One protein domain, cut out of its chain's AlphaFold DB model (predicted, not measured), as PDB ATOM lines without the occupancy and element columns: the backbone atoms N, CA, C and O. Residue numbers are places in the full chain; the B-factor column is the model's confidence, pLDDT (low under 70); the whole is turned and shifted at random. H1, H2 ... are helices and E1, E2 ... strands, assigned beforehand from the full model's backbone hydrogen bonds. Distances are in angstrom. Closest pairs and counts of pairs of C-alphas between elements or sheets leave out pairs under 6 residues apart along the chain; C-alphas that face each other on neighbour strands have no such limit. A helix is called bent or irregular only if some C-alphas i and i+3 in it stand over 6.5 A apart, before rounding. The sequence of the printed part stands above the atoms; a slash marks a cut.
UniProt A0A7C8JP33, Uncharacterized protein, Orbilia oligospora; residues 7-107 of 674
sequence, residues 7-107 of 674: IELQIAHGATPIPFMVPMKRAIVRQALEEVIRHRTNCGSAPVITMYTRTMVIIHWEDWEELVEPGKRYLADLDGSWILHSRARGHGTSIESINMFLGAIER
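This is residues 7 to 107 of the 674 residues of an uncharacterized protein of Orbilia oligospora (UniProt A0A7C8JP33). A strongly twisted sheet of four strands runs through the middle of the domain, with the longest helix, H2, on one face of it, while H4 leads away from the end of E4, residues 87 to 92 stick out, and H5 folds back until its Ile 105 comes near the edge strand E2, the C-alphas of Pro 19 and Ile 105 being 7.8 A apart. Short H1 follows the edge strand E2, and H3 only grazes the sheet. The printed part has 101 residues, in the order E1 E2 H1 H2 E3 H3 E4 H4 H5; the sheet's order is E2 E1 E4 E3, mixed, and the class is mixed, helices and strands. The whole is compact, with a radius of gyration of the C-alphas of 13.1 A and spans of 37 by 29 by 26 A.

In the sheet, E1, residues 7 to 12, and E4, residues 73 to 78, are parallel inner strands; N 10 and O 74 are 2.9 A apart, within hydrogen-bond range. E2, residues 19 to 23, is antiparallel to E1 and forms a hairpin with it, N 9 and O 20 being 2.9 A apart. E3, residues 49 to 52, is antiparallel to E4, with N 52 and O 75 at 2.8 A. H2, residues 30 to 41, is on the sheet at a height over the sheet of 5.8 A, over none of its strands, but only just, as 2 of its 12 C-alphas fall on E1. E2, H1, residues 24 to 27, H2 and E3 make a split strand-helix-strand unit, two strands running the same way with E1 and E4 between them, and its crossover is right-handed. H1 and H2 touch only at the corner, the closest C-alphas being those of Arg 26 and Ala 32, 5.1 A apart. H3, residues 61 to 67, is irregular, with C-alphas 62 and 65 at 7.1 A, and is close to H2 but not clearly touching it: the C-alphas of Arg 30 and Trp 61 are 7.9 A apart. H4, residues 81 to 88, only grazes the sheet with its residues 81 to 84, and H5, residues 95 to 105, is not on it; H4 and H5 are apart. Every O i to N i+4 pair is within hydrogen-bond range in H2, H4 and H5; H3 has 1 of 3, beside 3 of 4 O i to N i+3 pairs, and H1 is too short for such a pair.

E1 begins at C-alpha 7, (195.176, 179.250, 152.003), and is 15.8 A long; E4 is 16.6 A, H2 16.4 A and H5 14.5 A. H5 ends at C-alpha 105, (191.293, 181.570, 137.922).

The C-alphas farthest apart, of Lys 25 and Gly 90, are 39.0 A apart. The printed part has no cut and no long link. The mean pLDDT of the printed part is 75.1, and residues 80 to 107 are among those under 70.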
ATOM      1  N   ILE A   7     195.741 178.231 152.892       91.75
ATOM      2  CA  ILE A   7     195.176 179.250 152.003       91.75
ATOM      3  C   ILE A   7     195.471 178.902 150.549       91.75
ATOM      4  O   ILE A   7     196.462 178.228 150.262       91.75
ATOM      5  N   GLU A   8     194.646 179.391 149.633       90.88
ATOM      6  CA  GLU A   8     194.967 179.398 148.209       90.88
ATOM      7  C   GLU A   8     195.620 180.746 147.880       90.88
ATOM      8  O   GLU A   8     194.946 181.773 147.769       90.88
ATOM      9  N   LEU A   9     196.950 180.751 147.788       90.44
ATOM     10  CA  LEU A   9     197.711 181.929 147.394       90.44
ATOM     11  C   LEU A   9     197.872 181.929 145.880       90.44
ATOM     12  O   LEU A   9     198.263 180.921 145.290       90.44
ATOM     13  N   GLN A  10     197.643 183.073 145.256       88.31
ATOM     14  CA  GLN A  10     197.977 183.286 143.861       88.31
ATOM     15  C   GLN A  10     198.949 184.441 143.726       88.31
ATOM     16  O   GLN A  10     198.788 185.468 144.374       88.31
ATOM     17  N   ILE A  11     199.954 184.274 142.873       86.62
ATOM     18  CA  ILE A  11     200.946 185.318 142.638       86.62
ATOM     19  C   ILE A  11     200.670 185.996 141.299       86.62
ATOM     20  O   ILE A  11     200.658 185.340 140.258       86.62
ATOM     21  N   ALA A  12     200.499 187.311 141.329       76.88
ATOM     22  CA  ALA A  12     200.621 188.183 140.176       76.88
ATOM     23  C   ALA A  12     202.108 188.325 139.805       76.88
ATOM     24  O   ALA A  12     202.834 189.137 140.364       76.88
ATOM     25  N   HIS A  13     202.572 187.502 138.865       70.75
ATOM     26  CA  HIS A  13     203.893 187.635 138.250       70.75
ATOM     27  C   HIS A  13     203.748 187.499 136.730       70.75
ATOM     28  O   HIS A  13     202.958 186.683 136.248       70.75
ATOM     29  N   GLY A  14     204.481 188.319 135.970       56.84
ATOM     30  CA  GLY A  14     204.101 188.792 134.626       56.84
ATOM     31  C   GLY A  14     203.976 187.785 133.469       56.84
ATOM     32  O   GLY A  14     203.782 188.222 132.339       56.84
ATOM     33  N   ALA A  15     204.077 186.475 133.714       57.22
ATOM     34  CA  ALA A  15     203.906 185.425 132.703       57.22
ATOM     35  C   ALA A  15     202.539 184.719 132.816       57.22
ATOM     36  O   ALA A  15     201.745 184.760 131.881       57.22
ATOM     37  N   THR A  16     202.255 184.113 133.973       55.59
ATOM     38  CA  THR A  16     200.979 183.452 134.292       55.59
ATOM     39  C   THR A  16     200.773 183.502 135.805       55.59
ATOM     40  O   THR A  16     201.689 183.106 136.530       55.59
ATOM     41  N   PRO A  17     199.597 183.902 136.317       68.69
ATOM     42  CA  PRO A  17     199.338 183.857 137.746       68.69
ATOM     43  C   PRO A  17     199.071 182.410 138.176       68.69
ATOM     44  O   PRO A  17     198.013 181.856 137.883       68.69
ATOM     45  N   ILE A  18     200.013 181.768 138.868       75.19
ATOM     46  CA  ILE A  18     199.856 180.373 139.314       75.19
ATOM     47  C   ILE A  18     199.242 180.362 140.724       75.19
ATOM     48  O   ILE A  18     199.883 180.868 141.648       75.19
ATOM     49  N   PRO A  19     198.035 179.795 140.926       82.25
ATOM     50  CA  PRO A  19     197.497 179.556 142.259       82.25
ATOM     51  C   PRO A  19     198.142 178.303 142.867       82.25
ATOM     52  O   PRO A  19     198.333 177.291 142.187       82.25
ATOM     53  N   PHE A  20     198.469 178.344 144.155       88.44
ATOM     54  CA  PHE A  20     198.944 177.185 144.906       88.44
ATOM     55  C   PHE A  20     198.536 177.252 146.381       88.44
ATOM     56  O   PHE A  20     198.397 178.317 146.979       88.44
ATOM     57  N   MET A  21     198.371 176.078 146.991       91.25
ATOM     58  CA  MET A  21     198.027 175.987 148.407       91.25
ATOM     59  C   MET A  21     199.255 176.256 149.286       91.25
ATOM     60  O   MET A  21     200.276 175.576 149.145       91.25
ATOM     61  N   VAL A  22     199.135 177.189 150.232       90.19
ATOM     62  CA  VAL A  22     200.129 177.428 151.290       90.19
ATOM     63  C   VAL A  22     199.571 176.917 152.619       90.19
ATOM     64  O   VAL A  22     198.531 177.411 153.055       90.19
ATOM     65  N   PRO A  23     200.225 175.951 153.295       92.12
ATOM     66  CA  PRO A  23     199.794 175.484 154.611       92.12
ATOM     67  C   PRO A  23     199.706 176.636 155.612       92.12
ATOM     68  O   PRO A  23     200.636 177.434 155.703       92.12
ATOM     69  N   MET A  24     198.642 176.686 156.415       90.62
ATOM     70  CA  MET A  24     198.341 177.808 157.318       90.62
ATOM     71  C   MET A  24     199.524 178.174 158.232       90.62
ATOM     72  O   MET A  24     199.867 179.340 158.390       90.62
ATOM     73  N   LYS A  25     200.230 177.155 158.745       91.00
ATOM     74  CA  LYS A  25     201.430 177.300 159.590       91.00
ATOM     75  C   LYS A  25     202.615 178.006 158.910       91.00
ATOM     76  O   LYS A  25     203.502 178.477 159.607       91.00
ATOM     77  N   ARG A  26     202.656 178.035 157.572       89.75
ATOM     78  CA  ARG A  26     203.620 178.809 156.770       89.75
ATOM     79  C   ARG A  26     203.025 180.104 156.221       89.75
ATOM     80  O   ARG A  26     203.788 180.988 155.877       89.75
ATOM     81  N   ALA A  27     201.699 180.202 156.115       88.19
ATOM     82  CA  ALA A  27     201.025 181.413 155.664       88.19
ATOM     83  C   ALA A  27     201.152 182.540 156.694       88.19
ATOM     84  O   ALA A  27     201.489 183.649 156.309       88.19
ATOM     85  N   ILE A  28     200.929 182.241 157.978       89.25
ATOM     86  CA  ILE A  28     200.998 183.220 159.075       89.25
ATOM     87  C   ILE A  28     202.419 183.805 159.192       89.25
ATOM     88  O   ILE A  28     202.599 185.011 159.110       89.25
ATOM     89  N   VAL A  29     203.447 182.955 159.307       92.62
ATOM     90  CA  VAL A  29     204.827 183.402 159.567       92.62
ATOM     91  C   VAL A  29     205.475 184.008 158.318       92.62
ATOM     92  O   VAL A  29     205.816 183.277 157.383       92.62
ATOM     93  N   ARG A  30     205.756 185.319 158.354       88.56
ATOM     94  CA  ARG A  30     206.337 186.107 157.247       88.56
ATOM     95  C   ARG A  30     207.441 185.401 156.473       88.56
ATOM     96  O   ARG A  30     207.284 185.112 155.294       88.56
ATOM     97  N   GLN A  31     208.537 185.071 157.148       90.31
ATOM     98  CA  GLN A  31     209.725 184.489 156.518       90.31
ATOM     99  C   GLN A  31     209.428 183.141 155.838       90.31
ATOM    100  O   GLN A  31     210.033 182.822 154.816       90.31
ATOM    101  N   ALA A  32     208.467 182.366 156.358       91.44
ATOM    102  CA  ALA A  32     208.045 181.097 155.769       91.44
ATOM    103  C   ALA A  32     207.114 181.290 154.559       91.44
ATOM    104  O   ALA A  32     207.165 180.481 153.627       91.44
ATOM    105  N   LEU A  33     206.295 182.348 154.538       89.62
ATOM    106  CA  LEU A  33     205.513 182.725 153.360       89.62
ATOM    107  C   LEU A  33     206.426 183.282 152.260       89.62
ATOM    108  O   LEU A  33     206.339 182.833 151.119       89.62
ATOM    109  N   GLU A  34     207.348 184.181 152.613       88.06
ATOM    110  CA  GLU A  34     208.374 184.722 151.714       88.06
ATOM    111  C   GLU A  34     209.247 183.610 151.108       88.06
ATOM    112  O   GLU A  34     209.474 183.609 149.900       88.06
ATOM    113  N   GLU A  35     209.700 182.632 151.904       89.94
ATOM    114  CA  GLU A  35     210.444 181.459 151.417       89.94
ATOM    115  C   GLU A  35     209.608 180.628 150.430       89.94
ATOM    116  O   GLU A  35     210.088 180.276 149.350       89.94
ATOM    117  N   VAL A  36     208.348 180.334 150.770       90.19
ATOM    118  CA  VAL A  36     207.437 179.569 149.903       90.19
ATOM    119  C   VAL A  36     207.170 180.302 148.589       90.19
ATOM    120  O   VAL A  36     207.178 179.666 147.537       90.19
ATOM    121  N   ILE A  37     206.978 181.621 148.628       86.81
ATOM    122  CA  ILE A  37     206.833 182.483 147.450       86.81
ATOM    123  C   ILE A  37     208.107 182.431 146.598       86.81
ATOM    124  O   ILE A  37     208.040 182.063 145.425       86.81
ATOM    125  N   ARG A  38     209.274 182.699 147.199       85.56
ATOM    126  CA  ARG A  38     210.590 182.723 146.538       85.56
ATOM    127  C   ARG A  38     210.910 181.395 145.846       85.56
ATOM    128  O   ARG A  38     211.303 181.386 144.683       85.56
ATOM    129  N   HIS A  39     210.661 180.270 146.518       86.94
ATOM    130  CA  HIS A  39     210.835 178.926 145.953       86.94
ATOM    131  C   HIS A  39     209.822 178.625 144.826       86.94
ATOM    132  O   HIS A  39     210.108 177.826 143.931       86.94
ATOM    133  N   ARG A  40     208.630 179.235 144.838       85.38
ATOM    134  CA  ARG A  40     207.592 179.020 143.813       85.38
ATOM    135  C   ARG A  40     207.786 179.856 142.552       85.38
ATOM    136  O   ARG A  40     207.439 179.366 141.481       85.38
ATOM    137  N   THR A  41     208.318 181.070 142.660       82.00
ATOM    138  CA  THR A  41     208.520 181.978 141.514       82.00
ATOM    139  C   THR A  41     209.952 182.044 141.007       82.00
ATOM    140  O   THR A  41     210.166 182.508 139.891       82.00
ATOM    141  N   ASN A  42     210.925 181.580 141.799       83.31
ATOM    142  CA  ASN A  42     212.355 181.721 141.525       83.31
ATOM    143  C   ASN A  42     212.815 183.197 141.414       83.31
ATOM    144  O   ASN A  42     213.794 183.499 140.733       83.31
ATOM    145  N   CYS A  43     212.116 184.123 142.085       77.06
ATOM    146  CA  CYS A  43     212.564 185.509 142.244       77.06
ATOM    147  C   CYS A  43     213.850 185.536 143.092       77.06
ATOM    148  O   CYS A  43     213.837 185.105 144.243       77.06
ATOM    149  N   GLY A  44     214.962 186.005 142.515       68.38
ATOM    150  CA  GLY A  44     216.286 185.952 143.155       68.38
ATOM    151  C   GLY A  44     216.540 187.026 144.219       68.38
ATOM    152  O   GLY A  44     217.351 186.814 145.117       68.38
ATOM    153  N   SER A  45     215.848 188.164 144.141       73.25
ATOM    154  CA  SER A  45     215.806 189.182 145.195       73.25
ATOM    155  C   SER A  45     214.789 188.808 146.280       73.25
ATOM    156  O   SER A  45     213.914 187.968 146.065       73.25
ATOM    157  N   ALA A  46     214.867 189.442 147.453       67.81
ATOM    158  CA  ALA A  46     213.749 189.438 148.395       67.81
ATOM    159  C   ALA A  46     212.605 190.274 147.781       67.81
ATOM    160  O   ALA A  46     212.789 191.480 147.607       67.81
ATOM    161  N   PRO A  47     211.465 189.672 147.391       67.69
ATOM    162  CA  PRO A  47     210.404 190.425 146.742       67.69
ATOM    163  C   PRO A  47     209.640 191.242 147.786       67.69
ATOM    164  O   PRO A  47     209.273 190.717 148.838       67.69
ATOM    165  N   VAL A  48     209.346 192.504 147.473       79.00
ATOM    166  CA  VAL A  48     208.338 193.267 148.218       79.00
ATOM    167  C   VAL A  48     206.986 192.642 147.885       79.00
ATOM    168  O   VAL A  48     206.457 192.836 146.794       79.00
ATOM    169  N   ILE A  49     206.485 191.807 148.795       83.06
ATOM    170  CA  ILE A  49     205.202 191.123 148.657       83.06
ATOM    171  C   ILE A  49     204.109 192.055 149.162       83.06
ATOM    172  O   ILE A  49     203.968 192.246 150.370       83.06
ATOM    173  N   THR A  50     203.313 192.593 148.242       85.69
ATOM    174  CA  THR A  50     202.067 193.273 148.605       85.69
ATOM    175  C   THR A  50     200.946 192.245 148.578       85.69
ATOM    176  O   THR A  50     200.667 191.649 147.534       85.69
ATOM    177  N   MET A  51     200.319 192.008 149.730       87.31
ATOM    178  CA  MET A  51     199.185 191.095 149.850       87.31
ATOM    179  C   MET A  51     197.865 191.815 149.574       87.31
ATOM    180  O   MET A  51     197.684 192.970 149.949       87.31
ATOM    181  N   TYR A  52     196.918 191.106 148.958       87.56
ATOM    182  CA  TYR A  52     195.577 191.602 148.667       87.56
ATOM    183  C   TYR A  52     194.507 190.555 148.992       87.56
ATOM    184  O   TYR A  52     194.673 189.350 148.757       87.56
ATOM    185  N   THR A  53     193.357 191.027 149.472       85.88
ATOM    186  CA  THR A  53     192.125 190.232 149.555       85.88
ATOM    187  C   THR A  53     191.589 189.883 148.157       85.88
ATOM    188  O   THR A  53     191.952 190.499 147.152       85.88
ATOM    189  N   ARG A  54     190.605 188.971 148.075       77.56
ATOM    190  CA  ARG A  54     189.798 188.770 146.849       77.56
ATOM    191  C   ARG A  54     189.129 190.067 146.343       77.56
ATOM    192  O   ARG A  54     188.829 190.160 145.158       77.56
ATOM    193  N   THR A  55     188.900 191.051 147.215       76.56
ATOM    194  CA  THR A  55     188.321 192.367 146.889       76.56
ATOM    195  C   THR A  55     189.368 193.441 146.558       76.56
ATOM    196  O   THR A  55     189.017 194.613 146.483       76.56
ATOM    197  N   MET A  56     190.635 193.064 146.333       78.75
ATOM    198  CA  MET A  56     191.755 193.973 146.020       78.75
ATOM    199  C   MET A  56     192.064 195.022 147.104       78.75
ATOM    200  O   MET A  56     192.750 196.008 146.838       78.75
ATOM    201  N   VAL A  57     191.613 194.794 148.341       80.31
ATOM    202  CA  VAL A  57     192.048 195.576 149.506       80.31
ATOM    203  C   VAL A  57     193.461 195.126 149.862       80.31
ATOM    204  O   VAL A  57     193.689 193.925 150.023       80.31
ATOM    205  N   ILE A  58     194.396 196.075 149.959       85.44
ATOM    206  CA  ILE A  58     195.767 195.816 150.421       85.44
ATOM    207  C   ILE A  58     195.705 195.310 151.862       85.44
ATOM    208  O   ILE A  58     195.056 195.917 152.713       85.44
ATOM    209  N   ILE A  59     196.391 194.204 152.128       85.88
ATOM    210  CA  ILE A  59     196.616 193.686 153.473       85.88
ATOM    211  C   ILE A  59     198.038 194.083 153.862       85.88
ATOM    212  O   ILE A  59     199.002 193.614 153.252       85.88
ATOM    213  N   HIS A  60     198.160 194.954 154.862       85.88
ATOM    214  CA  HIS A  60     199.447 195.256 155.487       85.88
ATOM    215  C   HIS A  60     199.988 193.997 156.166       85.88
ATOM    216  O   HIS A  60     199.212 193.155 156.626       85.88
ATOM    217  N   TRP A  61     201.313 193.841 156.223       84.38
ATOM    218  CA  TRP A  61     201.894 192.622 156.787       84.38
ATOM    219  C   TRP A  61     201.506 192.457 158.266       84.38
ATOM    220  O   TRP A  61     201.246 191.359 158.752       84.38
ATOM    221  N   GLU A  62     201.412 193.580 158.956       83.25
ATOM    222  CA  GLU A  62     201.108 193.731 160.372       83.25
ATOM    223  C   GLU A  62     199.678 193.258 160.707       83.25
ATOM    224  O   GLU A  62     199.436 192.781 161.812       83.25
ATOM    225  N   ASP A  63     198.761 193.298 159.732       85.50
ATOM    226  CA  ASP A  63     197.381 192.799 159.845       85.50
ATOM    227  C   ASP A  63     197.196 191.391 159.239       85.50
ATOM    228  O   ASP A  63     196.144 190.767 159.402       85.50
ATOM    229  N   TRP A  64     198.192 190.865 158.515       87.31
ATOM    230  CA  TRP A  64     198.069 189.611 157.764       87.31
ATOM    231  C   TRP A  64     197.808 188.398 158.664       87.31
ATOM    232  O   TRP A  64     196.992 187.549 158.309       87.31
ATOM    233  N   GLU A  65     198.437 188.323 159.842       82.94
ATOM    234  CA  GLU A  65     198.226 187.210 160.781       82.94
ATOM    235  C   GLU A  65     196.791 187.171 161.349       82.94
ATOM    236  O   GLU A  65     196.288 186.088 161.653       82.94
ATOM    237  N   GLU A  66     196.115 188.323 161.434       83.62
ATOM    238  CA  GLU A  66     194.722 188.451 161.893       83.62
ATOM    239  C   GLU A  66     193.705 188.239 160.752       83.62
ATOM    240  O   GLU A  66     192.631 187.674 160.971       83.62
ATOM    241  N   LEU A  67     194.036 188.670 159.528       83.81
ATOM    242  CA  LEU A  67     193.139 188.658 158.358       83.81
ATOM    243  C   LEU A  67     193.237 187.397 157.479       83.81
ATOM    244  O   LEU A  67     192.432 187.218 156.553       83.81
ATOM    245  N   VAL A  68     194.219 186.524 157.719       86.81
ATOM    246  CA  VAL A  68     194.391 185.290 156.946       86.81
ATOM    247  C   VAL A  68     193.461 184.178 157.461       86.81
ATOM    248  O   VAL A  68     193.512 183.763 158.614       86.81
ATOM    249  N   GLU A  69     192.586 183.664 156.594       88.50
ATOM    250  CA  GLU A  69     191.565 182.657 156.914       88.50
ATOM    251  C   GLU A  69     191.815 181.337 156.148       88.50
ATOM    252  O   GLU A  69     191.955 181.357 154.917       88.50
ATOM    253  N   PRO A  70     191.780 180.161 156.812       88.81
ATOM    254  CA  PRO A  70     191.937 178.866 156.146       88.81
ATOM    255  C   PRO A  70     190.883 178.635 155.049       88.81
ATOM    256  O   PRO A  70     189.679 178.737 155.291       88.81
ATOM    257  N   GLY A  71     191.331 178.287 153.841       88.19
ATOM    258  CA  GLY A  71     190.470 178.069 152.676       88.19
ATOM    259  C   GLY A  71     190.014 179.325 151.923       88.19
ATOM    260  O   GLY A  71     189.239 179.189 150.976       88.19
ATOM    261  N   LYS A  72     190.474 180.532 152.287       90.31
ATOM    262  CA  LYS A  72     190.282 181.735 151.455       90.31
ATOM    263  C   LYS A  72     191.347 181.841 150.353       90.31
ATOM    264  O   LYS A  72     192.385 181.176 150.385       90.31
ATOM    265  N   ARG A  73     191.043 182.698 149.370       88.12
ATOM    266  CA  ARG A  73     191.898 183.066 148.233       88.12
ATOM    267  C   ARG A  73     192.503 184.448 148.455       88.12
ATOM    268  O   ARG A  73     191.753 185.387 148.727       88.12
ATOM    269  N   TYR A  74     193.814 184.557 148.271       90.44
ATOM    270  CA  TYR A  74     194.574 185.805 148.388       90.44
ATOM    271  C   TYR A  74     195.471 186.000 147.166       90.44
ATOM    272  O   TYR A  74     195.972 185.025 146.600       90.44
ATOM    273  N   LEU A  75     195.688 187.256 146.779       88.31
ATOM    274  CA  LEU A  75     196.595 187.632 145.697       88.31
ATOM    275  C   LEU A  75     197.855 188.276 146.289       88.31
ATOM    276  O   LEU A  75     197.748 189.109 147.183       88.31
ATOM    277  N   ALA A  76     199.026 187.903 145.786       88.19
ATOM    278  CA  ALA A  76     200.305 188.543 146.081       88.19
ATOM    279  C   ALA A  76     200.855 189.202 144.811       88.19
ATOM    280  O   ALA A  76     200.959 188.529 143.786       88.19
ATOM    281  N   ASP A  77     201.237 190.473 144.882       86.19
ATOM    282  CA  ASP A  77     202.070 191.138 143.869       86.19
ATOM    283  C   ASP A  77     203.532 191.124 144.357       86.19
ATOM    284  O   ASP A  77     203.773 191.286 145.557       86.19
ATOM    285  N   LEU A  78     204.498 190.869 143.469       80.12
ATOM    286  CA  LEU A  78     205.920 190.722 143.815       80.12
ATOM    287  C   LEU A  78     206.738 191.845 143.184       80.12
ATOM    288  O   LEU A  78     207.188 191.680 142.056       80.12
ATOM    289  N   ASP A  79     206.996 192.895 143.967       73.75
ATOM    290  CA  ASP A  79     207.435 194.253 143.582       73.75
ATOM    291  C   ASP A  79     206.310 195.304 143.507       73.75
ATOM    292  O   ASP A  79     206.598 196.500 143.470       73.75
ATOM    293  N   GLY A  80     205.035 194.894 143.552       66.38
ATOM    294  CA  GLY A  80     203.880 195.808 143.503       66.38
ATOM    295  C   GLY A  80     203.668 196.471 142.137       66.38
ATOM    296  O   GLY A  80     202.747 197.277 141.954       66.38
ATOM    297  N   SER A  81     204.520 196.154 141.161       68.06
ATOM    298  CA  SER A  81     204.487 196.744 139.836       68.06
ATOM    299  C   SER A  81     203.374 196.146 138.986       68.06
ATOM    300  O   SER A  81     202.908 196.843 138.085       68.06
ATOM    301  N   TRP A  82     202.897 194.921 139.241       67.62
ATOM    302  CA  TRP A  82     201.890 194.299 138.379       67.62
ATOM    303  C   TRP A  82     200.546 195.031 138.440       67.62
ATOM    304  O   TRP A  82     199.973 195.311 137.381       67.62
ATOM    305  N   ILE A  83     200.059 195.421 139.622       65.19
ATOM    306  CA  ILE A  83     198.832 196.231 139.739       65.19
ATOM    307  C   ILE A  83     199.049 197.651 139.195       65.19
ATOM    308  O   ILE A  83     198.194 198.150 138.456       65.19
ATOM    309  N   LEU A  84     200.195 198.283 139.481       63.47
ATOM    310  CA  LEU A  84     200.527 199.614 138.953       63.47
ATOM    311  C   LEU A  84     200.567 199.627 137.414       63.47
ATOM    312  O   LEU A  84     199.907 200.452 136.785       63.47
ATOM    313  N   HIS A  85     201.258 198.669 136.793       60.81
ATOM    314  CA  HIS A  85     201.334 198.532 135.335       60.81
ATOM    315  C   HIS A  85     200.008 198.083 134.718       60.81
ATOM    316  O   HIS A  85     199.715 198.467 133.586       60.81
ATOM    317  N   SER A  86     199.192 197.295 135.425       60.06
ATOM    318  CA  SER A  86     197.857 196.925 134.942       60.06
ATOM    319  C   SER A  86     196.956 198.153 134.831       60.06
ATOM    320  O   SER A  86     196.342 198.346 133.785       60.06
ATOM    321  N   ARG A  87     196.962 199.033 135.844       61.47
ATOM    322  CA  ARG A  87     196.270 200.334 135.793       61.47
ATOM    323  C   ARG A  87     196.846 201.248 134.703       61.47
ATOM    324  O   ARG A  87     196.093 201.794 133.903       61.47
ATOM    325  N   ALA A  88     198.173 201.381 134.633       52.94
ATOM    326  CA  ALA A  88     198.843 202.318 133.726       52.94
ATOM    327  C   ALA A  88     198.672 202.001 132.225       52.94
ATOM    328  O   ALA A  88     198.769 202.900 131.395       52.94
ATOM    329  N   ARG A  89     198.398 200.743 131.845       58.00
ATOM    330  CA  ARG A  89     198.240 200.334 130.432       58.00
ATOM    331  C   ARG A  89     196.918 200.752 129.775       58.00
ATOM    332  O   ARG A  89     196.672 200.356 128.639       58.00
ATOM    333  N   GLY A  90     196.025 201.455 130.473       36.59
ATOM    334  CA  GLY A  90     194.680 201.739 129.956       36.59
ATOM    335  C   GLY A  90     193.782 200.496 129.858       36.59
ATOM    336  O   GLY A  90     192.634 200.589 129.430       36.59
ATOM    337  N   HIS A  91     194.255 199.335 130.329       46.88
ATOM    338  CA  HIS A  91     193.370 198.307 130.862       46.88
ATOM    339  C   HIS A  91     192.739 198.877 132.130       46.88
ATOM    340  O   HIS A  91     193.235 198.656 133.235       46.88
ATOM    341  N   GLY A  92     191.648 199.628 131.964       41.38
ATOM    342  CA  GLY A  92     190.837 200.060 133.089       41.38
ATOM    343  C   GLY A  92     190.571 198.849 133.974       41.38
ATOM    344  O   GLY A  92     190.086 197.814 133.495       41.38
ATOM    345  N   THR A  93     190.917 198.950 135.258       45.66
ATOM    346  CA  THR A  93     190.653 197.899 136.245       45.66
ATOM    347  C   THR A  93     189.176 197.916 136.633       45.66
ATOM    348  O   THR A  93     188.835 197.958 137.811       45.66
ATOM    349  N   SER A  94     188.309 197.880 135.612       45.31
ATOM    350  CA  SER A  94     186.919 197.471 135.719       45.31
ATOM    351  C   SER A  94     186.868 196.195 136.547       45.31
ATOM    352  O   SER A  94     187.736 195.315 136.443       45.31
ATOM    353  N   ILE A  95     185.797 196.078 137.323       49.31
ATOM    354  CA  ILE A  95     185.432 194.849 138.017       49.31
ATOM    355  C   ILE A  95     185.392 193.672 137.025       49.31
ATOM    356  O   ILE A  95     185.699 192.554 137.415       49.31
ATOM    357  N   GLU A  96     185.149 193.900 135.729       44.62
ATOM    358  CA  GLU A  96     185.250 192.890 134.667       44.62
ATOM    359  C   GLU A  96     186.686 192.520 134.278       44.62
ATOM    360  O   GLU A  96     186.940 191.348 134.033       44.62
ATOM    361  N   SER A  97     187.649 193.446 134.254       50.28
ATOM    362  CA  SER A  97     189.070 193.110 134.037       50.28
ATOM    363  C   SER A  97     189.590 192.237 135.183       50.28
ATOM    364  O   SER A  97     190.229 191.202 134.966       50.28
ATOM    365  N   ILE A  98     189.221 192.607 136.412       54.50
ATOM    366  CA  ILE A  98     189.510 191.843 137.629       54.50
ATOM    367  C   ILE A  98     188.741 190.510 137.633       54.50
ATOM    368  O   ILE A  98     189.328 189.482 137.956       54.50
ATOM    369  N   ASN A  99     187.482 190.467 137.190       52.19
ATOM    370  CA  ASN A  99     186.693 189.233 137.074       52.19
ATOM    371  C   ASN A  99     187.027 188.394 135.829       52.19
ATOM    372  O   ASN A  99     186.677 187.220 135.788       52.19
ATOM    373  N   MET A 100     187.744 188.915 134.834       53.56
ATOM    374  CA  MET A 100     188.352 188.114 133.767       53.56
ATOM    375  C   MET A 100     189.608 187.418 134.277       53.56
ATOM    376  O   MET A 100     189.810 186.245 133.968       53.56
ATOM    377  N   PHE A 101     190.397 188.094 135.115       53.28
ATOM    378  CA  PHE A 101     191.498 187.489 135.862       53.28
ATOM    379  C   PHE A 101     190.946 186.435 136.844       53.28
ATOM    380  O   PHE A 101     191.126 185.237 136.620       53.28
ATOM    381  N   LEU A 102     190.153 186.835 137.846       52.50
ATOM    382  CA  LEU A 102     189.517 185.946 138.836       52.50
ATOM    383  C   LEU A 102     188.598 184.879 138.202       52.50
ATOM    384  O   LEU A 102     188.483 183.774 138.722       52.50
ATOM    385  N   GLY A 103     187.990 185.156 137.049       51.09
ATOM    386  CA  GLY A 103     187.161 184.211 136.298       51.09
ATOM    387  C   GLY A 103     187.940 183.311 135.337       51.09
ATOM    388  O   GLY A 103     187.417 182.286 134.904       51.09
ATOM    389  N   ALA A 104     189.185 183.631 134.973       49.66
ATOM    390  CA  ALA A 104     190.113 182.648 134.407       49.66
ATOM    391  C   ALA A 104     190.605 181.702 135.516       49.66
ATOM    392  O   ALA A 104     190.628 180.484 135.323       49.66
ATOM    393  N   ILE A 105     190.882 182.265 136.695       48.88
ATOM    394  CA  ILE A 105     191.293 181.570 137.922       48.88
ATOM    395  C   ILE A 105     190.225 180.563 138.379       48.88
ATOM    396  O   ILE A 105     190.532 179.390 138.585       48.88
ATOM    397  N   GLU A 106     188.952 180.960 138.452       46.72
ATOM    398  CA  GLU A 106     187.839 180.061 138.803       46.72
ATOM    399  C   GLU A 106     187.579 178.940 137.781       46.72
ATOM    400  O   GLU A 106     186.924 177.956 138.119       46.72
ATOM    401  N   ARG A 107     188.106 179.035 136.550       47.53
ATOM    402  CA  ARG A 107     187.890 178.027 135.495       47.53
ATOM    403  C   ARG A 107     189.024 177.010 135.332       47.53
ATOM    404  O   ARG A 107     188.869 176.107 134.511       47.53
TER     405      ARG A 107